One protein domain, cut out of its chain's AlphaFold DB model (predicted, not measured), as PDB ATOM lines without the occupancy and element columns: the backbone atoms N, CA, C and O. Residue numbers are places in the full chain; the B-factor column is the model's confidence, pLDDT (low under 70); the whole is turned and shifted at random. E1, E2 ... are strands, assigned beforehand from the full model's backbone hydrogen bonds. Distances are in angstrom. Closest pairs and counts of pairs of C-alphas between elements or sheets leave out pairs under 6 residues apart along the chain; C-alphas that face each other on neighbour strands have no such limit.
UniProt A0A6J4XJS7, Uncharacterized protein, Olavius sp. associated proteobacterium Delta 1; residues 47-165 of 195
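AT A GLANCE: This is residues 47 to 165 of the 195 residues of an uncharacterized protein of Olavius sp. associated proteobacterium Delta 1 (UniProt A0A6J4XJS7). Two walls of strands make a loose sandwich: a strongly twisted sheet of five strands, E3 E2 E5 E6 E7, and opposite its E5 a small ribbon of two, E1 and E4, set between the edge strands E3 and E7. A long final stretch, residues 140 to 165, runs back past the side of E1, where residues 155 to 156 pair with it. The printed part has 119 residues with no named helix and seven named strands, E1 to E7 in chain order; both sheets are antiparallel, and the class is all strand, though only 51 residues are in named elements. The whole is compact, with a radius of gyration of the C-alphas of 14.0 A and spans of 40 by 29 by 23 A.

IN THESE COORDINATES: Find C-alpha 47 at (238.830, 204.320, 132.851); from there E1 runs through residues 47 to 51. Next come E2, residues 60 to 68, 24.5 A long, and E3, residues 78 to 83, 14.5 A. E4 holds residues 94 to 100, 17.2 A. Look for C-alpha 103 at (245.389, 204.096, 143.701), where E5, the longest strand, begins; it runs 32.1 A to residue 113. E6 is residues 125 to 130, 16.3 A, and E7 is residues 133 to 139, 18.1 A, ending at C-alpha 139, (230.270, 208.053, 149.313).

HOW THE PARTS SIT: Start at E5 and E2, antiparallel at 160 degrees, with N 66 and O 108 2.8 A apart. On the other side of E2, E3 forms a hairpin with it; N 82 and O 63 are 2.8 A apart. From E5, the meander E5 E6 E7, each strand the antiparallel neighbour of the one before, leads to the edge strand E7: look at N 107 and O 125, 2.8 A, then N 128 and O 135, 2.8 A. From edge to edge the strands' lines turn by 90 degrees. In the other sheet E1 and E4 are antiparallel at 153 degrees, with N 95 and O 50 2.8 A apart. The closest C-alphas of E1 and E7, those of Phe 48 and Val 134, are 7.1 A apart; those of E3 and E4, Val 82 and Trp 95, are 7.8 A apart. E1 and E5 are apart, as are E2 and E4.

THE WHOLE: The C-alphas farthest apart are those of Gly 146 and Pro 164, 43.3 A. The printed part has no cut. The link E5 to E6, 11 residues, is long; E4 to E5 and E6 to E7 are tight. The mean pLDDT of the printed part is 79.5; look at residue 132 and residues 140 to 165 for values under 70.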
ATOM      1  N   ASN A  47     239.777 203.265 133.170       83.75
ATOM      2  CA  ASN A  47     238.830 204.320 132.851       83.75
ATOM      3  C   ASN A  47     237.532 203.994 133.584       83.75
ATOM      4  O   ASN A  47     237.153 202.821 133.661       83.75
ATOM      5  N   PHE A  48     236.842 205.007 134.086       80.94
ATOM      6  CA  PHE A  48     235.561 204.827 134.756       80.94
ATOM      7  C   PHE A  48     234.668 206.042 134.544       80.94
ATOM      8  O   PHE A  48     235.135 207.156 134.314       80.94
ATOM      9  N   THR A  49     233.362 205.809 134.605       86.38
ATOM     10  CA  THR A  49     232.355 206.842 134.388       86.38
ATOM     11  C   THR A  49     231.746 207.242 135.722       86.38
ATOM     12  O   THR A  49     231.286 206.398 136.495       86.38
ATOM     13  N   ILE A  50     231.748 208.544 135.970       85.56
ATOM     14  CA  ILE A  50     231.030 209.193 137.059       85.56
ATOM     15  C   ILE A  50     229.765 209.841 136.493       85.56
ATOM     16  O   ILE A  50     229.738 210.241 135.331       85.56
ATOM     17  N   GLY A  51     228.711 209.951 137.286       85.38
ATOM     18  CA  GLY A  51     227.539 210.756 136.936       85.38
ATOM     19  C   GLY A  51     226.920 211.345 138.184       85.38
ATOM     20  O   GLY A  51     227.070 210.735 139.227       85.38
ATOM     21  N   TRP A  52     226.276 212.500 138.099       84.88
ATOM     22  CA  TRP A  52     225.786 213.267 139.254       84.88
ATOM     23  C   TRP A  52     224.332 213.708 139.060       84.88
ATOM     24  O   TRP A  52     223.802 213.590 137.954       84.88
ATOM     25  N   ASP A  53     223.667 214.202 140.107       84.75
ATOM     26  CA  ASP A  53     222.347 214.813 139.935       84.75
ATOM     27  C   ASP A  53     222.481 216.161 139.194       84.75
ATOM     28  O   ASP A  53     223.364 216.965 139.515       84.75
ATOM     29  N   PRO A  54     221.621 216.441 138.199       85.94
ATOM     30  CA  PRO A  54     221.691 217.670 137.423       85.94
ATOM     31  C   PRO A  54     221.306 218.911 138.236       85.94
ATOM     32  O   PRO A  54     220.549 218.853 139.206       85.94
ATOM     33  N   ASN A  55     221.796 220.053 137.764       87.25
ATOM     34  CA  ASN A  55     221.472 221.381 138.264       87.25
ATOM     35  C   ASN A  55     220.462 222.050 137.309       87.25
ATOM     36  O   ASN A  55     220.584 221.955 136.082       87.25
ATOM     37  N   ASP A  56     219.444 222.711 137.858       85.50
ATOM     38  CA  ASP A  56     218.311 223.258 137.093       85.50
ATOM     39  C   ASP A  56     218.399 224.775 136.872       85.50
ATOM     40  O   ASP A  56     217.494 225.364 136.278       85.50
ATOM     41  N   GLU A  57     219.478 225.420 137.321       88.19
ATOM     42  CA  GLU A  57     219.694 226.843 137.084       88.19
ATOM     43  C   GLU A  57     219.801 227.169 135.576       88.19
ATOM     44  O   GLU A  57     220.410 226.428 134.796       88.19
ATOM     45  N   GLU A  58     219.179 228.278 135.148       89.12
ATOM     46  CA  GLU A  58     219.158 228.706 133.736       89.12
ATOM     47  C   GLU A  58     220.531 229.179 133.239       89.12
ATOM     48  O   GLU A  58     220.818 229.093 132.046       89.12
ATOM     49  N   ASP A  59     221.360 229.684 134.148       93.12
ATOM     50  CA  ASP A  59     222.703 230.215 133.922       93.12
ATOM     51  C   ASP A  59     223.817 229.182 134.153       93.12
ATOM     52  O   ASP A  59     224.991 229.532 134.056       93.12
ATOM     53  N   LEU A  60     223.473 227.912 134.396       93.69
ATOM     54  CA  LEU A  60     224.438 226.818 134.512       93.69
ATOM     55  C   LEU A  60     225.227 226.634 133.204       93.69
ATOM     56  O   LEU A  60     224.655 226.242 132.181       93.69
ATOM     57  N   ASP A  61     226.545 226.828 133.261       95.50
ATOM     58  CA  ASP A  61     227.445 226.671 132.109       95.50
ATOM     59  C   ASP A  61     228.152 225.306 132.115       95.50
ATOM     60  O   ASP A  61     228.323 224.667 131.066       95.50
ATOM     61  N   GLY A  62     228.486 224.787 133.300       94.12
ATOM     62  CA  GLY A  62     229.165 223.503 133.428       94.12
ATOM     63  C   GLY A  62     229.430 223.047 134.856       94.12
ATOM     64  O   GLY A  62     228.865 223.561 135.823       94.12
ATOM     65  N   TYR A  63     230.290 222.037 134.952       93.62
ATOM     66  CA  TYR A  63     230.715 221.415 136.197       93.62
ATOM     67  C   TYR A  63     232.237 221.321 136.269       93.62
ATOM     68  O   TYR A  63     232.860 220.868 135.309       93.62
ATOM     69  N   GLY A  64     232.827 221.698 137.399       94.62
ATOM     70  CA  GLY A  64     234.241 221.460 137.681       94.62
ATOM     71  C   GLY A  64     234.414 220.094 138.338       94.62
ATOM     72  O   GLY A  64     233.747 219.802 139.330       94.62
ATOM     73  N   ILE A  65     235.282 219.237 137.798       93.44
ATOM     74  CA  ILE A  65     235.589 217.918 138.365       93.44
ATOM     75  C   ILE A  65     236.921 217.981 139.105       93.44
ATOM     76  O   ILE A  65     237.933 218.410 138.552       93.44
ATOM     77  N   TYR A  66     236.929 217.501 140.346       93.69
ATOM     78  CA  TYR A  66     238.073 217.547 141.249       93.69
ATOM     79  C   TYR A  66     238.451 216.142 141.683       93.69
ATOM     80  O   TYR A  66     237.589 215.356 142.082       93.69
ATOM     81  N   VAL A  67     239.742 215.826 141.625       93.56
ATOM     82  CA  VAL A  67     240.264 214.492 141.926       93.56
ATOM     83  C   VAL A  67     241.520 214.610 142.770       93.56
ATOM     84  O   VAL A  67     242.541 215.115 142.315       93.56
ATOM     85  N   SER A  68     241.480 214.045 143.974       93.69
ATOM     86  CA  SER A  68     242.622 214.018 144.882       93.69
ATOM     87  C   SER A  68     243.007 212.599 145.286       93.69
ATOM     88  O   SER A  68     242.181 211.691 145.347       93.69
ATOM     89  N   ILE A  69     244.280 212.407 145.623       94.06
ATOM     90  CA  ILE A  69     244.782 211.188 146.284       94.06
ATOM     91  C   ILE A  69     244.761 211.313 147.816       94.06
ATOM     92  O   ILE A  69     245.181 210.402 148.529       94.06
ATOM     93  N   SER A  70     244.320 212.463 148.333       91.19
ATOM     94  CA  SER A  70     244.185 212.766 149.758       91.19
ATOM     95  C   SER A  70     242.784 213.303 150.051       91.19
ATOM     96  O   SER A  70     242.115 213.822 149.169       91.19
ATOM     97  N   SER A  71     242.328 213.156 151.295       87.62
ATOM     98  CA  SER A  71     241.034 213.675 151.750       87.62
ATOM     99  C   SER A  71     241.242 214.783 152.796       87.62
ATOM    100  O   SER A  71     242.119 214.620 153.656       87.62
ATOM    101  N   PRO A  72     240.456 215.880 152.774       87.88
ATOM    102  CA  PRO A  72     239.389 216.181 151.812       87.88
ATOM    103  C   PRO A  72     239.926 216.690 150.463       87.88
ATOM    104  O   PRO A  72     241.067 217.135 150.378       87.88
ATOM    105  N   VAL A  73     239.070 216.645 149.440       89.81
ATOM    106  CA  VAL A  73     239.297 217.301 148.142       89.81
ATOM    107  C   VAL A  73     239.278 218.824 148.330       89.81
ATOM    108  O   VAL A  73     238.514 219.343 149.147       89.81
ATOM    109  N   THR A  74     240.127 219.536 147.597       92.00
ATOM    110  CA  THR A  74     240.267 220.995 147.634       92.00
ATOM    111  C   THR A  74     240.187 221.591 146.231       92.00
ATOM    112  O   THR A  74     240.314 220.879 145.240       92.00
ATOM    113  N   TYR A  75     240.018 222.913 146.122       91.75
ATOM    114  CA  TYR A  75     239.974 223.592 144.820       91.75
ATOM    115  C   TYR A  75     241.293 223.495 144.027       91.75
ATOM    116  O   TYR A  75     241.285 223.664 142.811       91.75
ATOM    117  N   ASP A  76     242.415 223.175 144.684       95.50
ATOM    118  CA  ASP A  76     243.697 222.925 144.011       95.50
ATOM    119  C   ASP A  76     243.729 221.560 143.290       95.50
ATOM    120  O   ASP A  76     244.609 221.320 142.465       95.50
ATOM    121  N   ASP A  77     242.772 220.668 143.579       95.25
ATOM    122  CA  ASP A  77     242.646 219.334 142.979       95.25
ATOM    123  C   ASP A  77     241.798 219.339 141.686       95.25
ATOM    124  O   ASP A  77     241.269 218.298 141.283       95.25
ATOM    125  N   HIS A  78     241.622 220.506 141.047       95.31
ATOM    126  CA  HIS A  78     240.883 220.646 139.785       95.31
ATOM    127  C   HIS A  78     241.504 219.776 138.692       95.31
ATOM    128  O   HIS A  78     242.710 219.837 138.437       95.31
ATOM    129  N   LEU A  79     240.671 218.959 138.048       94.69
ATOM    130  CA  LEU A  79     241.079 218.092 136.952       94.69
ATOM    131  C   LEU A  79     240.624 218.652 135.603       94.69
ATOM    132  O   LEU A  79     241.444 218.809 134.697       94.69
ATOM    133  N   GLU A  80     239.324 218.904 135.451       94.62
ATOM    134  CA  GLU A  80     238.743 219.367 134.190       94.62
ATOM    135  C   GLU A  80     237.359 220.004 134.364       94.62
ATOM    136  O   GLU A  80     236.636 219.697 135.314       94.62
ATOM    137  N   ASP A  81     236.988 220.843 133.393       95.31
ATOM    138  CA  ASP A  81     235.658 221.441 133.277       95.31
ATOM    139  C   ASP A  81     234.809 220.678 132.258       95.31
ATOM    140  O   ASP A  81     235.218 220.461 131.111       95.31
ATOM    141  N   VAL A  82     233.595 220.320 132.665       94.06
ATOM    142  CA  VAL A  82     232.597 219.637 131.843       94.06
ATOM    143  C   VAL A  82     231.464 220.606 131.542       94.06
ATOM    144  O   VAL A  82     230.586 220.848 132.371       94.06
ATOM    145  N   PHE A  83     231.455 221.153 130.331       95.12
ATOM    146  CA  PHE A  83     230.416 222.088 129.911       95.12
ATOM    147  C   PHE A  83     229.106 221.357 129.625       95.12
ATOM    148  O   PHE A  83     229.095 220.277 129.023       95.12
ATOM    149  N   VAL A  84     227.974 221.982 129.961       93.12
ATOM    150  CA  VAL A  84     226.640 221.384 129.772       93.12
ATOM    151  C   VAL A  84     226.412 220.950 128.321       93.12
ATOM    152  O   VAL A  84     225.830 219.898 128.062       93.12
ATOM    153  N   HIS A  85     226.929 221.709 127.352       92.62
ATOM    154  CA  HIS A  85     226.795 221.398 125.927       92.62
ATOM    155  C   HIS A  85     227.598 220.162 125.467       92.62
ATOM    156  O   HIS A  85     227.430 219.716 124.330       92.62
ATOM    157  N   GLN A  86     228.519 219.648 126.289       93.19
ATOM    158  CA  GLN A  86     229.298 218.431 126.020       93.19
ATOM    159  C   GLN A  86     228.607 217.177 126.563       93.19
ATOM    160  O   GLN A  86     228.926 216.068 126.131       93.19
ATOM    161  N   LEU A  87     227.666 217.343 127.496       89.88
ATOM    162  CA  LEU A  87     226.983 216.232 128.136       89.88
ATOM    163  C   LEU A  87     226.036 215.529 127.150       89.88
ATOM    164  O   LEU A  87     225.238 216.187 126.478       89.88
ATOM    165  N   PRO A  88     226.048 214.184 127.089       86.06
ATOM    166  CA  PRO A  88     225.109 213.432 126.258       86.06
ATOM    167  C   PRO A  88     223.644 213.635 126.667       86.06
ATOM    168  O   PRO A  88     222.748 213.567 125.826       86.06
ATOM    169  N   ASN A  89     223.406 213.843 127.964       87.06
ATOM    170  CA  ASN A  89     222.099 214.107 128.544       87.06
ATOM    171  C   ASN A  89     222.257 215.077 129.723       87.06
ATOM    172  O   ASN A  89     222.933 214.744 130.694       87.06
ATOM    173  N   ARG A  90     221.621 216.252 129.646       85.94
ATOM    174  CA  ARG A  90     221.650 217.257 130.722       85.94
ATOM    175  C   ARG A  90     220.935 216.768 131.981       85.94
ATOM    176  O   ARG A  90     221.397 217.071 133.066       85.94
ATOM    177  N   ASP A  91     219.869 215.983 131.836       86.62
ATOM    178  CA  ASP A  91     219.043 215.513 132.961       86.62
ATOM    179  C   ASP A  91     219.638 214.278 133.664       86.62
ATOM    180  O   ASP A  91     219.102 213.790 134.654       86.62
ATOM    181  N   ASN A  92     220.719 213.721 133.113       85.06
ATOM    182  CA  ASN A  92     221.468 212.604 133.685       85.06
ATOM    183  C   ASN A  92     222.939 212.747 133.263       85.06
ATOM    184  O   ASN A  92     223.388 212.035 132.349       85.06
ATOM    185  N   PRO A  93     223.654 213.722 133.848       87.44
ATOM    186  CA  PRO A  93     225.006 214.059 133.449       87.44
ATOM    187  C   PRO A  93     225.960 212.915 133.797       87.44
ATOM    188  O   PRO A  93     225.910 212.330 134.879       87.44
ATOM    189  N   GLN A  94     226.817 212.569 132.838       88.00
ATOM    190  CA  GLN A  94     227.810 211.509 132.966       88.00
ATOM    191  C   GLN A  94     229.106 211.934 132.294       88.00
ATOM    192  O   GLN A  94     229.087 212.513 131.203       88.00
ATOM    193  N   TRP A  95     230.226 211.580 132.913       88.25
ATOM    194  CA  TRP A  95     231.555 211.886 132.415       88.25
ATOM    195  C   TRP A  95     232.523 210.730 132.634       88.25
ATOM    196  O   TRP A  95     232.484 210.055 133.660       88.25
ATOM    197  N   THR A  96     233.374 210.466 131.640       88.69
ATOM    198  CA  THR A  96     234.334 209.357 131.691       88.69
ATOM    199  C   THR A  96     235.723 209.887 131.977       88.69
ATOM    200  O   THR A  96     236.320 210.550 131.136       88.69
ATOM    201  N   LEU A  97     236.239 209.507 133.139       86.94
ATOM    202  CA  LEU A  97     237.607 209.743 133.554       86.94
ATOM    203  C   LEU A  97     238.503 208.638 132.984       86.94
ATOM    204  O   LEU A  97     238.141 207.455 133.000       86.94
ATOM    205  N   ILE A  98     239.649 209.030 132.427       86.62
ATOM    206  CA  ILE A  98     240.552 208.139 131.690       86.62
ATOM    207  C   ILE A  98     241.961 208.138 132.278       86.62
ATOM    208  O   ILE A  98     242.391 209.119 132.876       86.62
ATOM    209  N   ASP A  99     242.678 207.040 132.054       84.69
ATOM    210  CA  ASP A  99     244.099 206.876 132.367       84.69
ATOM    211  C   ASP A  99     244.456 206.960 133.869       84.69
ATOM    212  O   ASP A  99     245.473 207.537 134.257       84.69
ATOM    213  N   PHE A 100     243.656 206.320 134.730       85.12
ATOM    214  CA  PHE A 100     243.916 206.243 136.173       85.12
ATOM    215  C   PHE A 100     244.764 205.026 136.541       85.12
ATOM    216  O   PHE A 100     244.430 203.896 136.189       85.12
ATOM    217  N   GLU A 101     245.847 205.248 137.282       87.38
ATOM    218  CA  GLU A 101     246.712 204.185 137.801       87.38
ATOM    219  C   GLU A 101     246.149 203.557 139.087       87.38
ATOM    220  O   GLU A 101     245.180 204.037 139.675       87.38
ATOM    221  N   ASP A 102     246.781 202.476 139.547       87.12
ATOM    222  CA  ASP A 102     246.466 201.841 140.825       87.12
ATOM    223  C   ASP A 102     246.573 202.846 141.979       87.12
ATOM    224  O   ASP A 102     247.645 203.369 142.290       87.12
ATOM    225  N   GLY A 103     245.463 203.070 142.672       90.19
ATOM    226  CA  GLY A 103     245.389 204.096 143.701       90.19
ATOM    227  C   GLY A 103     244.015 204.181 144.345       90.19
ATOM    228  O   GLY A 103     243.059 203.551 143.895       90.19
ATOM    229  N   THR A 104     243.931 204.948 145.426       91.25
ATOM    230  CA  THR A 104     242.656 205.391 145.997       91.25
ATOM    231  C   THR A 104     242.493 206.866 145.657       91.25
ATOM    232  O   THR A 104     243.419 207.643 145.887       91.25
ATOM    233  N   TYR A 105     241.331 207.232 145.122       91.56
ATOM    234  CA  TYR A 105     241.019 208.587 144.684       91.56
ATOM    235  C   TYR A 105     239.747 209.087 145.360       91.56
ATOM    236  O   TYR A 105     238.792 208.328 145.539       91.56
ATOM    237  N   TYR A 106     239.750 210.373 145.690       91.19
ATOM    238  CA  TYR A 106     238.620 211.126 146.207       91.19
ATOM    239  C   TYR A 106     238.154 212.087 145.122       91.19
ATOM    240  O   TYR A 106     238.956 212.872 144.620       91.19
ATOM    241  N   ILE A 107     236.884 212.002 144.744       90.69
ATOM    242  CA  ILE A 107     236.322 212.746 143.617       90.69
ATOM    243  C   ILE A 107     235.180 213.605 144.122       90.69
ATOM    244  O   ILE A 107     234.303 213.089 144.807       90.69
ATOM    245  N   ALA A 108     235.175 214.879 143.759       90.94
ATOM    246  CA  ALA A 108     234.069 215.794 144.000       90.94
ATOM    247  C   ALA A 108     233.810 216.626 142.740       90.94
ATOM    248  O   ALA A 108     234.645 216.693 141.839       90.94
ATOM    249  N   ALA A 109     232.645 217.253 142.686       91.44
ATOM    250  CA  ALA A 109     232.266 218.158 141.611       91.44
ATOM    251  C   ALA A 109     231.683 219.461 142.159       91.44
ATOM    252  O   ALA A 109     231.090 219.461 143.241       91.44
ATOM    253  N   THR A 110     231.804 220.537 141.397       92.44
ATOM    254  CA  THR A 110     231.130 221.826 141.612       92.44
ATOM    255  C   THR A 110     230.322 222.184 140.370       92.44
ATOM    256  O   THR A 110     230.562 221.639 139.292       92.44
ATOM    257  N   ALA A 111     229.349 223.079 140.507       93.56
ATOM    258  CA  ALA A 111     228.657 223.696 139.382       93.56
ATOM    259  C   ALA A 111     229.195 225.117 139.181       93.56
ATOM    260  O   ALA A 111     229.464 225.805 140.166       93.56
ATOM    261  N   PHE A 112     229.321 225.566 137.933       93.75
ATOM    262  CA  PHE A 112     229.660 226.954 137.632       93.75
ATOM    263  C   PHE A 112     228.710 227.572 136.605       93.75
ATOM    264  O   PHE A 112     228.214 226.899 135.692       93.75
ATOM    265  N   ASP A 113     228.442 228.863 136.781       95.56
ATOM    266  CA  ASP A 113     227.569 229.646 135.909       95.56
ATOM    267  C   ASP A 113     228.333 230.311 134.746       95.56
ATOM    268  O   ASP A 113     229.563 230.267 134.662       95.56
ATOM    269  N   THR A 114     227.602 230.966 133.838       95.31
ATOM    270  CA  THR A 114     228.193 231.669 132.682       95.31
ATOM    271  C   THR A 114     229.068 232.876 133.043       95.31
ATOM    272  O   THR A 114     229.820 233.361 132.194       95.31
ATOM    273  N   ASP A 115     228.972 233.377 134.278       95.38
ATOM    274  CA  ASP A 115     229.818 234.450 134.809       95.38
ATOM    275  C   ASP A 115     231.083 233.895 135.501       95.38
ATOM    276  O   ASP A 115     231.969 234.664 135.892       95.38
ATOM    277  N   GLY A 116     231.203 232.565 135.603       91.56
ATOM    278  CA  GLY A 116     232.304 231.853 136.243       91.56
ATOM    279  C   GLY A 116     232.194 231.790 137.767       91.56
ATOM    280  O   GLY A 116     233.204 231.542 138.427       91.56
ATOM    281  N   ASN A 117     231.015 232.043 138.346       92.69
ATOM    282  CA  ASN A 117     230.804 231.811 139.771       92.69
ATOM    283  C   ASN A 117     230.623 230.318 140.012       92.69
ATOM    284  O   ASN A 117     229.827 229.662 139.345       92.69
ATOM    285  N   GLU A 118     231.349 229.803 140.995       92.50
ATOM    286  CA  GLU A 118     231.401 228.383 141.305       92.50
ATOM    287  C   GLU A 118     230.687 228.086 142.631       92.50
ATOM    288  O   GLU A 118     230.779 228.860 143.589       92.50
ATOM    289  N   SER A 119     229.962 226.969 142.683       91.38
ATOM    290  CA  SER A 119     229.279 226.495 143.884       91.38
ATOM    291  C   SER A 119     230.247 225.905 144.914       91.38
ATOM    292  O   SER A 119     231.421 225.633 144.646       91.38
ATOM    293  N   ASP A 120     229.715 225.597 146.097       89.88
ATOM    294  CA  ASP A 120     230.380 224.678 147.020       89.88
ATOM    295  C   ASP A 120     230.497 223.269 146.404       89.88
ATOM    296  O   ASP A 120     229.755 222.907 145.480       89.88
ATOM    297  N   PHE A 121     231.420 222.464 146.941       87.62
ATOM    298  CA  PHE A 121     231.597 221.065 146.552       87.62
ATOM    299  C   PHE A 121     230.338 220.224 146.795       87.62
ATOM    300  O   PHE A 121     229.678 220.327 147.830       87.62
ATOM    301  N   SER A 122     230.073 219.315 145.858       86.31
ATOM    302  CA  SER A 122     229.185 218.169 146.054       86.31
ATOM    303  C   SER A 122     229.761 217.184 147.078       86.31
ATOM    304  O   SER A 122     230.876 217.323 147.591       86.31
ATOM    305  N   ASN A 123     228.992 216.138 147.375       81.62
ATOM    306  CA  ASN A 123     229.518 215.016 148.130       81.62
ATOM    307  C   ASN A 123     230.660 214.313 147.384       81.62
ATOM    308  O   ASN A 123     230.678 214.265 146.156       81.62
ATOM    309  N   HIS A 124     231.583 213.699 148.127       80.06
ATOM    310  CA  HIS A 124     232.718 213.030 147.500       80.06
ATOM    311  C   HIS A 124     232.473 211.533 147.274       80.06
ATOM    312  O   HIS A 124     231.830 210.852 148.086       80.06
ATOM    313  N   LEU A 125     233.095 210.990 146.230       84.75
ATOM    314  CA  LEU A 125     233.311 209.559 146.048       84.75
ATOM    315  C   LEU A 125     234.712 209.164 146.460       84.75
ATOM    316  O   LEU A 125     235.673 209.823 146.090       84.75
ATOM    317  N   GLU A 126     234.823 208.038 147.145       88.56
ATOM    318  CA  GLU A 126     236.070 207.312 147.306       88.56
ATOM    319  C   GLU A 126     236.046 206.093 146.386       88.56
ATOM    320  O   GLU A 126     235.205 205.198 146.520       88.56
ATOM    321  N   ILE A 127     236.986 206.048 145.450       87.12
ATOM    322  CA  ILE A 127     237.170 204.922 144.541       87.12
ATOM    323  C   ILE A 127     238.560 204.326 144.711       87.12
ATOM    324  O   ILE A 127     239.512 205.006 145.096       87.12
ATOM    325  N   ARG A 128     238.695 203.051 144.364       88.75
ATOM    326  CA  ARG A 128     239.982 202.376 144.274       88.75
ATOM    327  C   ARG A 128     240.158 201.715 142.928       88.75
ATOM    328  O   ARG A 128     239.312 200.939 142.494       88.75
ATOM    329  N   VAL A 129     241.299 201.994 142.323       87.62
ATOM    330  CA  VAL A 129     241.758 201.395 141.078       87.62
ATOM    331  C   VAL A 129     242.779 200.310 141.410       87.62
ATOM    332  O   VAL A 129     243.650 200.485 142.268       87.62
ATOM    333  N   SER A 130     242.634 199.140 140.797       84.44
ATOM    334  CA  SER A 130     243.559 198.009 140.926       84.44
ATOM    335  C   SER A 130     243.633 197.267 139.590       84.44
ATOM    336  O   SER A 130     242.792 196.432 139.259       84.44
ATOM    337  N   GLY A 131     244.633 197.600 138.783       76.19
ATOM    338  CA  GLY A 131     244.744 197.216 137.386       76.19
ATOM    339  C   GLY A 131     243.642 197.857 136.543       76.19
ATOM    340  O   GLY A 131     243.513 199.071 136.475       76.19
ATOM    341  N   SER A 132     242.830 197.030 135.883       69.19
ATOM    342  CA  SER A 132     241.666 197.486 135.107       69.19
ATOM    343  C   SER A 132     240.360 197.500 135.909       69.19
ATOM    344  O   SER A 132     239.300 197.788 135.351       69.19
ATOM    345  N   GLU A 133     240.407 197.100 137.181       76.69
ATOM    346  CA  GLU A 133     239.252 197.049 138.073       76.69
ATOM    347  C   GLU A 133     239.132 198.351 138.863       76.69
ATOM    348  O   GLU A 133     240.106 198.838 139.440       76.69
ATOM    349  N   VAL A 134     237.917 198.900 138.887       79.12
ATOM    350  CA  VAL A 134     237.556 200.086 139.665       79.12
ATOM    351  C   VAL A 134     236.480 199.678 140.657       79.12
ATOM    352  O   VAL A 134     235.435 199.158 140.273       79.12
ATOM    353  N   THR A 135     236.755 199.879 141.941       81.25
ATOM    354  CA  THR A 135     235.842 199.568 143.040       81.25
ATOM    355  C   THR A 135     235.423 200.855 143.730       81.25
ATOM    356  O   THR A 135     236.268 201.642 144.152       81.25
ATOM    357  N   HIS A 136     234.121 201.047 143.894       81.44
ATOM    358  CA  HIS A 136     233.586 202.109 144.735       81.44
ATOM    359  C   HIS A 136     233.708 201.717 146.218       81.44
ATOM    360  O   HIS A 136     233.210 200.663 146.619       81.44
ATOM    361  N   ILE A 137     234.388 202.538 147.024       76.44
ATOM    362  CA  ILE A 137     234.644 202.270 148.448       76.44
ATOM    363  C   ILE A 137     233.574 202.918 149.321       76.44
ATOM    364  O   ILE A 137     232.991 202.252 150.177       76.44
ATOM    365  N   ALA A 138     233.326 204.212 149.127       74.25
ATOM    366  CA  ALA A 138     232.415 204.978 149.962       74.25
ATOM    367  C   ALA A 138     231.946 206.251 149.254       74.25
ATOM    368  O   ALA A 138     232.687 206.861 148.491       74.25
ATOM    369  N   SER A 139     230.738 206.693 149.589       71.62
ATOM    370  CA  SER A 139     230.270 208.053 149.313       71.62
ATOM    371  C   SER A 139     229.991 208.722 150.652       71.62
ATOM    372  O   SER A 139     229.379 208.105 151.531       71.62
ATOM    373  N   SER A 140     230.437 209.964 150.845       66.19
ATOM    374  CA  SER A 140     229.960 210.743 151.987       66.19
ATOM    375  C   SER A 140     228.531 211.196 151.694       66.19
ATOM    376  O   SER A 140     228.265 211.824 150.683       66.19
ATOM    377  N   ASN A 141     227.580 210.865 152.563       53.38
ATOM    378  CA  ASN A 141     226.271 211.513 152.545       53.38
ATOM    379  C   ASN A 141     226.327 212.645 153.565       53.38
ATOM    380  O   ASN A 141     225.825 212.500 154.680       53.38
ATOM    381  N   GLU A 142     226.976 213.756 153.226       50.62
ATOM    382  CA  GLU A 142     226.822 214.956 154.041       50.62
ATOM    383  C   GLU A 142     225.423 215.532 153.796       50.62
ATOM    384  O   GLU A 142     225.199 216.377 152.938       50.62
ATOM    385  N   SER A 143     224.438 215.051 154.564       43.53
ATOM    386  CA  SER A 143     223.143 215.715 154.696       43.53
ATOM    387  C   SER A 143     223.311 216.968 155.571       43.53
ATOM    388  O   SER A 143     222.873 217.010 156.723       43.53
ATOM    389  N   GLY A 144     224.010 217.974 155.053       39.84
ATOM    390  CA  GLY A 144     224.145 219.294 155.662       39.84
ATOM    391  C   GLY A 144     223.144 220.254 155.032       39.84
ATOM    392  O   GLY A 144     223.385 220.790 153.961       39.84
ATOM    393  N   GLY A 145     221.986 220.450 155.666       41.06
ATOM    394  CA  GLY A 145     220.984 221.397 155.181       41.06
ATOM    395  C   GLY A 145     221.495 222.840 155.211       41.06
ATOM    396  O   GLY A 145     221.872 223.329 156.274       41.06
ATOM    397  N   GLY A 146     221.429 223.532 154.071       37.56
ATOM    398  CA  GLY A 146     221.650 224.979 154.018       37.56
ATOM    399  C   GLY A 146     222.096 225.537 152.668       37.56
ATOM    400  O   GLY A 146     223.208 226.020 152.584       37.56
ATOM    401  N   GLY A 147     221.201 225.546 151.672       40.28
ATOM    402  CA  GLY A 147     221.175 226.533 150.578       40.28
ATOM    403  C   GLY A 147     222.267 226.467 149.501       40.28
ATOM    404  O   GLY A 147     223.346 227.001 149.697       40.28
ATOM    405  N   GLY A 148     221.905 225.964 148.314       45.28
ATOM    406  CA  GLY A 148     222.555 226.328 147.041       45.28
ATOM    407  C   GLY A 148     223.795 225.534 146.615       45.28
ATOM    408  O   GLY A 148     224.608 226.076 145.879       45.28
ATOM    409  N   GLY A 149     223.969 224.289 147.074       42.62
ATOM    410  CA  GLY A 149     225.098 223.429 146.688       42.62
ATOM    411  C   GLY A 149     224.712 222.393 145.630       42.62
ATOM    412  O   GLY A 149     223.617 221.832 145.713       42.62
ATOM    413  N   GLY A 150     225.606 222.173 144.658       45.19
ATOM    414  CA  GLY A 150     225.445 221.302 143.488       45.19
ATOM    415  C   GLY A 150     224.844 219.929 143.795       45.19
ATOM    416  O   GLY A 150     225.104 219.338 144.846       45.19
ATOM    417  N   GLY A 151     224.001 219.469 142.867       46.94
ATOM    418  CA  GLY A 151     223.182 218.263 142.965       46.94
ATOM    419  C   GLY A 151     223.923 217.046 143.526       46.94
ATOM    420  O   GLY A 151     225.100 216.805 143.266       46.94
ATOM    421  N   CYS A 152     223.206 216.299 144.361       54.53
ATOM    422  CA  CYS A 152     223.704 215.187 145.154       54.53
ATOM    423  C   CYS A 152     224.123 213.978 144.287       54.53
ATOM    424  O   CYS A 152     223.712 213.813 143.150       54.53
ATOM    425  N   LEU A 153     224.938 213.102 144.874       51.34
ATOM    426  CA  LEU A 153     225.308 211.763 144.415       51.34
ATOM    427  C   LEU A 153     226.015 211.696 143.060       51.34
ATOM    428  O   LEU A 153     225.443 211.276 142.057       51.34
ATOM    429  N   ILE A 154     227.334 211.915 143.078       56.41
ATOM    430  CA  ILE A 154     228.175 211.271 142.072       56.41
ATOM    431  C   ILE A 154     228.018 209.741 142.255       56.41
ATOM    432  O   ILE A 154     228.340 209.205 143.311       56.41
ATOM    433  N   THR A 155     227.484 209.023 141.275       52.28
ATOM    434  CA  THR A 155     227.398 207.558 141.243       52.28
ATOM    435  C   THR A 155     228.442 207.013 140.273       52.28
ATOM    436  O   THR A 155     228.733 207.619 139.237       52.28
ATOM    437  N   SER A 156     229.036 205.863 140.598       55.28
ATOM    438  CA  SER A 156     229.793 205.099 139.607       55.28
ATOM    439  C   SER A 156     228.775 204.439 138.683       55.28
ATOM    440  O   SER A 156     228.013 203.580 139.127       55.28
ATOM    441  N   ALA A 157     228.719 204.873 137.424       46.44
ATOM    442  CA  ALA A 157     227.859 204.230 136.443       46.44
ATOM    443  C   ALA A 157     228.438 202.839 136.156       46.44
ATOM    444  O   ALA A 157     229.520 202.695 135.583       46.44
ATOM    445  N   GLU A 158     227.734 201.823 136.641       44.75
ATOM    446  CA  GLU A 158     228.077 200.413 136.515       44.75
ATOM    447  C   GLU A 158     228.332 200.026 135.040       44.75
ATOM    448  O   GLU A 158     227.646 200.477 134.121       44.75
ATOM    449  N   ASP A 159     229.309 199.136 134.844       36.72
ATOM    450  CA  ASP A 159     229.554 198.334 133.638       36.72
ATOM    451  C   ASP A 159     230.110 199.017 132.378       36.72
ATOM    452  O   ASP A 159     229.433 199.026 131.353       36.72
ATOM    453  N   ARG A 160     231.404 199.392 132.377       38.78
ATOM    454  CA  ARG A 160     232.395 198.976 131.342       38.78
ATOM    455  C   ARG A 160     233.816 198.986 131.911       38.78
ATOM    456  O   ARG A 160     234.578 199.923 131.698       38.78
ATOM    457  N   PHE A 161     234.155 197.907 132.616       45.22
ATOM    458  CA  PHE A 161     235.518 197.594 133.054       45.22
ATOM    459  C   PHE A 161     236.540 197.841 131.935       45.22
ATOM    460  O   PHE A 161     236.319 197.450 130.785       45.22
ATOM    461  N   GLY A 162     237.627 198.526 132.301       43.69
ATOM    462  CA  GLY A 162     238.541 199.223 131.405       43.69
ATOM    463  C   GLY A 162     238.967 198.436 130.166       43.69
ATOM    464  O   GLY A 162     239.375 197.276 130.227       43.69
ATOM    465  N   SER A 163     238.931 199.120 129.023       48.16
ATOM    466  CA  SER A 163     239.697 198.687 127.854       48.16
ATOM    467  C   SER A 163     241.181 198.799 128.216       48.16
ATOM    468  O   SER A 163     241.564 199.842 128.745       48.16
ATOM    469  N   PRO A 164     242.036 197.801 127.933       46.44
ATOM    470  CA  PRO A 164     243.469 197.967 128.130       46.44
ATOM    471  C   PRO A 164     243.938 199.198 127.349       46.44
ATOM    472  O   PRO A 164     243.663 199.315 126.150       46.44
ATOM    473  N   SER A 165     244.621 200.115 128.036       50.94
ATOM    474  CA  SER A 165     245.177 201.325 127.438       50.94
ATOM    475  C   SER A 165     245.981 200.968 126.178       50.94
ATOM    476  O   SER A 165     246.732 199.980 126.131       50.94
TER     477      SER A 165